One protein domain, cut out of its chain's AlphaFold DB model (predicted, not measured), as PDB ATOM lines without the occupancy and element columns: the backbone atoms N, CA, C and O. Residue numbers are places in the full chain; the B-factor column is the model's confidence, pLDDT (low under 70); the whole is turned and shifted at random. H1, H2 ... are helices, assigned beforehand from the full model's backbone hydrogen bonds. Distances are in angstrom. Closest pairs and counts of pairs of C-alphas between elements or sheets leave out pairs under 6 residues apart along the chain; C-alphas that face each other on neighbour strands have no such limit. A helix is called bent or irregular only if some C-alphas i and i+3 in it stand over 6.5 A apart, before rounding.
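This is residues 74 to 134 of the 139 residues of an uncharacterized protein of Blastocatellia bacterium (UniProt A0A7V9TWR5). The longest helix, H3, lies in the middle of a three-helix arrangement: H1 crosses it nearly at a right angle, and H2 runs back alongside it in the opposite direction, with little contact between those two. The turn from H2 to H3 sticks out with residues 105 to 110 at one end of the longest axis, and the short tail after H3, residues 130 to 134, lies toward the other end. The printed part has 61 residues with three named helices, in the order H1, H2, H3, and no named strand; the class is all helix. The whole is compact, with a radius of gyration of the C-alphas of 11.5 A, and its C-alphas span 37 by 26 by 17 A.

H3 is residues 114 to 129, 20.2 A from its first to its last C-alpha, from Phe 114 at (10.070, 20.551, 12.234) to Val 129 at (14.656, 9.679, -4.133). It is neither bent nor irregular, but only just: C-alphas 126 and 129 are 6.1 A apart. H1 is residues 74 to 86, 18.3 A long between its end C-alphas, beginning with C-alpha 74 at (1.689, 7.636, 6.434). H2 is residues 94 to 104, 15.5 A from first to last C-alpha.

H3 and H1 touch, and the closest C-alphas are those of Thr 122 and Val 81, 6.3 A apart. H3 touches H1 with residues 121 to 125 alone, and H1 touches H3 with residues 77 to 81 alone. Their lines are about perpendicular, at 86 degrees. H3 and H2 are close but not clearly touching; their closest C-alphas, those of Asn 117 and Thr 104, are 7.6 A apart. These two helices run opposite ways at a shallow tilt of 12 degrees, and their centres are 11.7 A apart. H1 and H2, which follow each other in the chain, are apart. In H1, H2 and H3 every O i to N i+4 pair is within hydrogen-bond range.

The two C-alphas farthest apart in the domain are those of Glu 109 and Gly 134, at 37.1 A, while the first and last printed C-alphas, of Val 74 and Gly 134, are 17.2 A apart. The link from H1 to H2 has 7 residues and the link from H2 to H3 has 9, and both are short links. Residues 105 to 110 stand free. The printed part has no cut. The mean pLDDT of the printed part of this predicted model is 93.8, and no printed residue is under 70.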
ATOM      1  N   VAL A  74       1.099   6.426   5.834       92.62
ATOM      2  CA  VAL A  74       1.689   7.636   6.434       92.62
ATOM      3  C   VAL A  74       2.829   7.266   7.378       92.62
ATOM      4  O   VAL A  74       3.885   7.897   7.345       92.62
ATOM      5  N   ASN A  75       2.635   6.240   8.209       94.44
ATOM      6  CA  ASN A  75       3.660   5.765   9.135       94.44
ATOM      7  C   ASN A  75       4.874   5.192   8.382       94.44
ATOM      8  O   ASN A  75       6.016   5.461   8.760       94.44
ATOM      9  N   ASP A  76       4.645   4.491   7.273       93.62
ATOM     10  CA  ASP A  76       5.704   3.955   6.418       93.62
ATOM     11  C   ASP A  76       6.498   5.058   5.710       93.62
ATOM     12  O   ASP A  76       7.731   5.016   5.712       93.62
ATOM     13  N   ILE A  77       5.823   6.076   5.162       93.56
ATOM     14  CA  ILE A  77       6.481   7.248   4.561       93.56
ATOM     15  C   ILE A  77       7.340   7.959   5.608       93.56
ATOM     16  O   ILE A  77       8.515   8.213   5.350       93.56
ATOM     17  N   ARG A  78       6.801   8.223   6.808       95.19
ATOM     18  CA  ARG A  78       7.563   8.846   7.904       95.19
ATOM     19  C   ARG A  78       8.821   8.053   8.236       95.19
ATOM     20  O   ARG A  78       9.895   8.637   8.346       95.19
ATOM     21  N   ARG A  79       8.711   6.723   8.342       94.88
ATOM     22  CA  ARG A  79       9.855   5.837   8.604       94.88
ATOM     23  C   ARG A  79      10.908   5.934   7.496       94.88
ATOM     24  O   ARG A  79      12.088   6.080   7.800       94.88
ATOM     25  N   ARG A  80      10.496   5.890   6.225       94.75
ATOM     26  CA  ARG A  80      11.394   5.993   5.056       94.75
ATOM     27  C   ARG A  80      12.119   7.333   5.000       94.75
ATOM     28  O   ARG A  80      13.345   7.355   4.928       94.75
ATOM     29  N   VAL A  81      11.382   8.434   5.133       96.00
ATOM     30  CA  VAL A  81      11.949   9.789   5.168       96.00
ATOM     31  C   VAL A  81      12.908   9.944   6.350       96.00
ATOM     32  O   VAL A  81      14.007  10.459   6.167       96.00
ATOM     33  N   ALA A  82      12.562   9.439   7.539       95.12
ATOM     34  CA  ALA A  82      13.439   9.495   8.708       95.12
ATOM     35  C   ALA A  82      14.746   8.707   8.511       95.12
ATOM     36  O   ALA A  82      15.816   9.191   8.882       95.12
ATOM     37  N   MET A  83      14.689   7.512   7.912       94.75
ATOM     38  CA  MET A  83      15.890   6.734   7.576       94.75
ATOM     39  C   MET A  83      16.761   7.467   6.554       94.75
ATOM     40  O   MET A  83      17.971   7.574   6.740       94.75
ATOM     41  N   TRP A  84      16.149   8.022   5.509       95.31
ATOM     42  CA  TRP A  84      16.851   8.786   4.481       95.31
ATOM     43  C   TRP A  84      17.502  10.068   5.027       95.31
ATOM     44  O   TRP A  84      18.662  10.346   4.718       95.31
ATOM     45  N   ARG A  85      16.803  10.796   5.908       95.12
ATOM     46  CA  ARG A  85      17.335  11.952   6.645       95.12
ATOM     47  C   ARG A  85      18.577  11.566   7.449       95.12
ATOM     48  O   ARG A  85      19.618  12.204   7.323       95.12
ATOM     49  N   LYS A  86      18.493  10.482   8.232       93.94
ATOM     50  CA  LYS A  86      19.624   9.945   9.017       93.94
ATOM     51  C   LYS A  86      20.789   9.483   8.136       93.94
ATOM     52  O   LYS A  86      21.933   9.542   8.569       93.94
ATOM     53  N   GLY A  87      20.502   9.055   6.909       92.12
ATOM     54  CA  GLY A  87      21.494   8.687   5.900       92.12
ATOM     55  C   GLY A  87      22.179   9.869   5.207       92.12
ATOM     56  O   GLY A  87      22.965   9.634   4.296       92.12
ATOM     57  N   GLY A  88      21.897  11.122   5.588       93.31
ATOM     58  CA  GLY A  88      22.564  12.301   5.023       93.31
ATOM     59  C   GLY A  88      22.007  12.752   3.672       93.31
ATOM     60  O   GLY A  88      22.746  13.295   2.854       93.31
ATOM     61  N   TYR A  89      20.713  12.525   3.423       93.94
ATOM     62  CA  TYR A  89      20.008  12.996   2.223       93.94
ATOM     63  C   TYR A  89      20.568  12.456   0.895       93.94
ATOM     64  O   TYR A  89      20.518  13.119  -0.141       93.94
ATOM     65  N   LEU A  90      21.083  11.225   0.891       92.19
ATOM     66  CA  LEU A  90      21.647  10.598  -0.307       92.19
ATOM     67  C   LEU A  90      20.636  10.528  -1.462       92.19
ATOM     68  O   LEU A  90      19.465  10.194  -1.275       92.19
ATOM     69  N   GLY A  91      21.118  10.778  -2.681       90.69
ATOM     70  CA  GLY A  91      20.333  10.635  -3.911       90.69
ATOM     71  C   GLY A  91      19.603  11.895  -4.385       90.69
ATOM     72  O   GLY A  91      18.922  11.814  -5.409       90.69
ATOM     73  N   VAL A  92      19.765  13.036  -3.710       95.81
ATOM     74  CA  VAL A  92      19.243  14.341  -4.166       95.81
ATOM     75  C   VAL A  92      20.160  15.029  -5.172       95.81
ATOM     76  O   VAL A  92      21.336  14.688  -5.308       95.81
ATOM     77  N   THR A  93      19.632  16.032  -5.874       95.06
ATOM     78  CA  THR A  93      20.452  16.917  -6.707       95.06
ATOM     79  C   THR A  93      21.374  17.818  -5.865       95.06
ATOM     80  O   THR A  93      21.056  18.132  -4.714       95.06
ATOM     81  N   PRO A  94      22.484  18.334  -6.433       95.69
ATOM     82  CA  PRO A  94      23.357  19.277  -5.728       95.69
ATOM     83  C   PRO A  94      22.643  20.555  -5.266       95.69
ATOM     84  O   PRO A  94      22.987  21.127  -4.234       95.69
ATOM     85  N   THR A  95      21.644  21.019  -6.020       96.81
ATOM     86  CA  THR A  95      20.841  22.188  -5.640       96.81
ATOM     87  C   THR A  95      19.963  21.875  -4.437       96.81
ATOM     88  O   THR A  95      19.975  22.634  -3.471       96.81
ATOM     89  N   THR A  96      19.273  20.735  -4.455       96.75
ATOM     90  CA  THR A  96      18.442  20.272  -3.341       96.75
ATOM     91  C   THR A  96      19.271  20.059  -2.073       96.75
ATOM     92  O   THR A  96      18.866  20.511  -1.007       96.75
ATOM     93  N   ALA A  97      20.477  19.488  -2.182       96.00
ATOM     94  CA  ALA A  97      21.396  19.349  -1.048       96.00
ATOM     95  C   ALA A  97      21.747  20.702  -0.401       96.00
ATOM     96  O   ALA A  97      21.676  20.840   0.819       96.00
ATOM     97  N   ARG A  98      22.072  21.723  -1.210       96.44
ATOM     98  CA  ARG A  98      22.353  23.080  -0.703       96.44
ATOM     99  C   ARG A  98      21.139  23.712  -0.028       96.44
ATOM    100  O   ARG A  98      21.290  24.366   0.999       96.44
ATOM    101  N   LEU A  99      19.950  23.526  -0.598       95.94
ATOM    102  CA  LEU A  99      18.713  24.057  -0.030       95.94
ATOM    103  C   LEU A  99      18.387  23.406   1.319       95.94
ATOM    104  O   LEU A  99      18.099  24.119   2.274       95.94
ATOM    105  N   ILE A 100      18.503  22.078   1.419       95.75
ATOM    106  CA  ILE A 100      18.327  21.349   2.682       95.75
ATOM    107  C   ILE A 100      19.321  21.855   3.732       95.75
ATOM    108  O   ILE A 100      18.903  22.175   4.843       95.75
ATOM    109  N   ALA A 101      20.605  21.989   3.382       95.06
ATOM    110  CA  ALA A 101      21.623  22.506   4.297       95.06
ATOM    111  C   ALA A 101      21.278  23.916   4.805       95.06
ATOM    112  O   ALA A 101      21.330  24.165   6.002       95.06
ATOM    113  N   TYR A 102      20.838  24.813   3.918       94.94
ATOM    114  CA  TYR A 102      20.418  26.165   4.296       94.94
ATOM    115  C   TYR A 102      19.163  26.185   5.188       94.94
ATOM    116  O   TYR A 102      19.070  26.973   6.127       94.94
ATOM    117  N   TRP A 103      18.169  25.342   4.906       94.50
ATOM    118  CA  TRP A 103      16.916  25.309   5.668       94.50
ATOM    119  C   TRP A 103      17.051  24.664   7.048       94.50
ATOM    120  O   TRP A 103      16.315  25.041   7.964       94.50
ATOM    121  N   THR A 104      17.978  23.716   7.188       93.25
ATOM    122  CA  THR A 104      18.241  22.976   8.432       93.25
ATOM    123  C   THR A 104      19.366  23.576   9.276       93.25
ATOM    124  O   THR A 104      19.648  23.063  10.357       93.25
ATOM    125  N   ASP A 105      19.964  24.682   8.823       94.44
ATOM    126  CA  ASP A 105      21.022  25.396   9.532       94.44
ATOM    127  C   ASP A 105      20.543  25.876  10.924       94.44
ATOM    128  O   ASP A 105      19.575  26.650  11.016       94.44
ATOM    129  N   PRO A 106      21.188  25.432  12.025       90.69
ATOM    130  CA  PRO A 106      20.827  25.839  13.378       90.69
ATOM    131  C   PRO A 106      21.080  27.325  13.663       90.69
ATOM    132  O   PRO A 106      20.483  27.839  14.610       90.69
ATOM    133  N   ASP A 107      21.895  28.016  12.868       93.88
ATOM    134  CA  ASP A 107      22.222  29.436  13.044       93.88
ATOM    135  C   ASP A 107      21.334  30.357  12.192       93.88
ATOM    136  O   ASP A 107      21.426  31.585  12.257       93.88
ATOM    137  N   ARG A 108      20.395  29.785  11.426       92.75
ATOM    138  CA  ARG A 108      19.454  30.554  10.611       92.75
ATOM    139  C   ARG A 108      18.507  31.392  11.475       92.75
ATOM    140  O   ARG A 108      17.784  30.868  12.320       92.75
ATOM    141  N   GLU A 109      18.412  32.685  11.161       89.69
ATOM    142  CA  GLU A 109      17.590  33.668  11.891       89.69
ATOM    143  C   GLU A 109      16.113  33.245  12.022       89.69
ATOM    144  O   GLU A 109      15.519  33.319  13.095       89.69
ATOM    145  N   LYS A 110      15.508  32.749  10.934       91.50
ATOM    146  CA  LYS A 110      14.092  32.339  10.888       91.50
ATOM    147  C   LYS A 110      13.935  30.828  10.783       91.50
ATOM    148  O   LYS A 110      13.450  30.349   9.759       91.50
ATOM    149  N   LYS A 111      14.365  30.085  11.805       93.81
ATOM    150  CA  LYS A 111      14.300  28.610  11.846       93.81
ATOM    151  C   LYS A 111      12.933  28.086  11.410       93.81
ATOM    152  O   LYS A 111      11.898  28.585  11.849       93.81
ATOM    153  N   LEU A 112      12.945  27.081  10.542       95.19
ATOM    154  CA  LEU A 112      11.723  26.397  10.138       95.19
ATOM    155  C   LEU A 112      11.269  25.458  11.253       95.19
ATOM    156  O   LEU A 112      12.087  24.863  11.958       95.19
ATOM    157  N   PHE A 113       9.957  25.315  11.404       95.88
ATOM    158  CA  PHE A 113       9.404  24.294  12.281       95.88
ATOM    159  C   PHE A 113       9.706  22.908  11.726       95.88
ATOM    160  O   PHE A 113       9.779  22.704  10.512       95.88
ATOM    161  N   PHE A 114       9.810  21.931  12.620       95.88
ATOM    162  CA  PHE A 114      10.070  20.551  12.234       95.88
ATOM    163  C   PHE A 114       9.042  20.045  11.212       95.88
ATOM    164  O   PHE A 114       9.410  19.412  10.231       95.88
ATOM    165  N   CYS A 115       7.762  20.389  11.387       95.00
ATOM    166  CA  CYS A 115       6.706  20.004  10.451       95.00
ATOM    167  C   CYS A 115       6.892  20.598   9.045       95.00
ATOM    168  O   CYS A 115       6.533  19.953   8.065       95.00
ATOM    169  N   GLN A 116       7.471  21.797   8.935       96.25
ATOM    170  CA  GLN A 116       7.767  22.431   7.650       96.25
ATOM    171  C   GLN A 116       8.937  21.722   6.966       96.25
ATOM    172  O   GLN A 116       8.838  21.382   5.788       96.25
ATOM    173  N   ASN A 117      10.003  21.440   7.721       96.31
ATOM    174  CA  ASN A 117      11.148  20.676   7.225       96.31
ATOM    175  C   ASN A 117      10.724  19.277   6.776       96.31
ATOM    176  O   ASN A 117      11.022  18.877   5.658       96.31
ATOM    177  N   GLU A 118       9.962  18.558   7.598       96.69
ATOM    178  CA  GLU A 118       9.496  17.211   7.277       96.69
ATOM    179  C   GLU A 118       8.574  17.183   6.049       96.69
ATOM    180  O   GLU A 118       8.672  16.272   5.224       96.69
ATOM    181  N   ALA A 119       7.691  18.174   5.893       96.50
ATOM    182  CA  ALA A 119       6.839  18.277   4.712       96.50
ATOM    183  C   ALA A 119       7.674  18.445   3.434       96.50
ATOM    184  O   ALA A 119       7.442  17.762   2.433       96.50
ATOM    185  N   LEU A 120       8.679  19.319   3.488       96.56
ATOM    186  CA  LEU A 120       9.588  19.573   2.380       96.56
ATOM    187  C   LEU A 120      10.461  18.352   2.058       96.56
ATOM    188  O   LEU A 120      10.566  17.953   0.900       96.56
ATOM    189  N   GLU A 121      11.027  17.713   3.076       96.94
ATOM    190  CA  GLU A 121      11.779  16.467   2.945       96.94
ATOM    191  C   GLU A 121      10.934  15.356   2.325       96.94
ATOM    192  O   GLU A 121      11.416  14.633   1.461       96.94
ATOM    193  N   THR A 122       9.661  15.248   2.707       96.56
ATOM    194  CA  THR A 122       8.736  14.269   2.122       96.56
ATOM    195  C   THR A 122       8.497  14.555   0.637       96.56
ATOM    196  O   THR A 122       8.551  13.636  -0.180       96.56
ATOM    197  N   ALA A 123       8.289  15.820   0.257       96.00
ATOM    198  CA  ALA A 123       8.125  16.210  -1.144       96.00
ATOM    199  C   ALA A 123       9.384  15.912  -1.981       96.00
ATOM    200  O   ALA A 123       9.285  15.372  -3.086       96.00
ATOM    201  N   ILE A 124      10.570  16.193  -1.438       96.06
ATOM    202  CA  ILE A 124      11.855  15.868  -2.073       96.06
ATOM    203  C   ILE A 124      12.027  14.353  -2.188       96.06
ATOM    204  O   ILE A 124      12.380  13.851  -3.255       96.06
ATOM    205  N   TYR A 125      11.731  13.608  -1.122       95.38
ATOM    206  CA  TYR A 125      11.860  12.156  -1.111       95.38
ATOM    207  C   TYR A 125      11.024  11.524  -2.223       95.38
ATOM    208  O   TYR A 125      11.531  10.735  -3.015       95.38
ATOM    209  N   LEU A 126       9.756  11.919  -2.335       93.31
ATOM    210  CA  LEU A 126       8.839  11.378  -3.337       93.31
ATOM    211  C   LEU A 126       9.243  11.724  -4.777       93.31
ATOM    212  O   LEU A 126       9.007  10.922  -5.681       93.31
ATOM    213  N   THR A 127       9.846  12.893  -5.003       92.94
ATOM    214  CA  THR A 127      10.172  13.382  -6.352       92.94
ATOM    215  C   THR A 127      11.561  12.960  -6.837       92.94
ATOM    216  O   THR A 127      11.703  12.578  -7.999       92.94
ATOM    217  N   GLU A 128      12.578  12.970  -5.972       93.06
ATOM    218  CA  GLU A 128      13.978  12.740  -6.360       93.06
ATOM    219  C   GLU A 128      14.532  11.370  -5.935       93.06
ATOM    220  O   GLU A 128      15.449  10.848  -6.582       93.06
ATOM    221  N   VAL A 129      13.997  10.781  -4.858       93.06
ATOM    222  CA  VAL A 129      14.656   9.679  -4.133       93.06
ATOM    223  C   VAL A 129      13.883   8.365  -4.229       93.06
ATOM    224  O   VAL A 129      14.484   7.332  -4.520       93.06
ATOM    225  N   ALA A 130      12.560   8.384  -4.066       89.69
ATOM    226  CA  ALA A 130      11.731   7.187  -3.911       89.69
ATOM    227  C   ALA A 130      11.936   6.164  -5.039       89.69
ATOM    228  O   ALA A 130      12.076   4.972  -4.786       89.69
ATOM    229  N   ARG A 131      12.056   6.613  -6.296       87.56
ATOM    230  CA  ARG A 131      12.342   5.724  -7.440       87.56
ATOM    231  C   ARG A 131      13.691   5.015  -7.342       87.56
ATOM    232  O   ARG A 131      13.790   3.860  -7.733       87.56
ATOM    233  N   LYS A 132      14.718   5.691  -6.825       85.94
ATOM    234  CA  LYS A 132      16.086   5.157  -6.713       85.94
ATOM    235  C   LYS A 132      16.203   4.115  -5.601       85.94
ATOM    236  O   LYS A 132      17.031   3.221  -5.698       85.94
ATOM    237  N   TYR A 133      15.356   4.224  -4.580       80.12
ATOM    238  CA  TYR A 133      15.311   3.313  -3.436       80.12
ATOM    239  C   TYR A 133      14.315   2.155  -3.612       80.12
ATOM    240  O   TYR A 133      14.129   1.371  -2.690       80.12
ATOM    241  N   GLY A 134      13.666   2.026  -4.779       79.81
ATOM    242  CA  GLY A 134      12.629   1.005  -4.998       79.81
ATOM    243  C   GLY A 134      11.315   1.292  -4.259       79.81
ATOM    244  O   GLY A 134      10.457   0.425  -4.141       79.81
TER     245      GLY A 134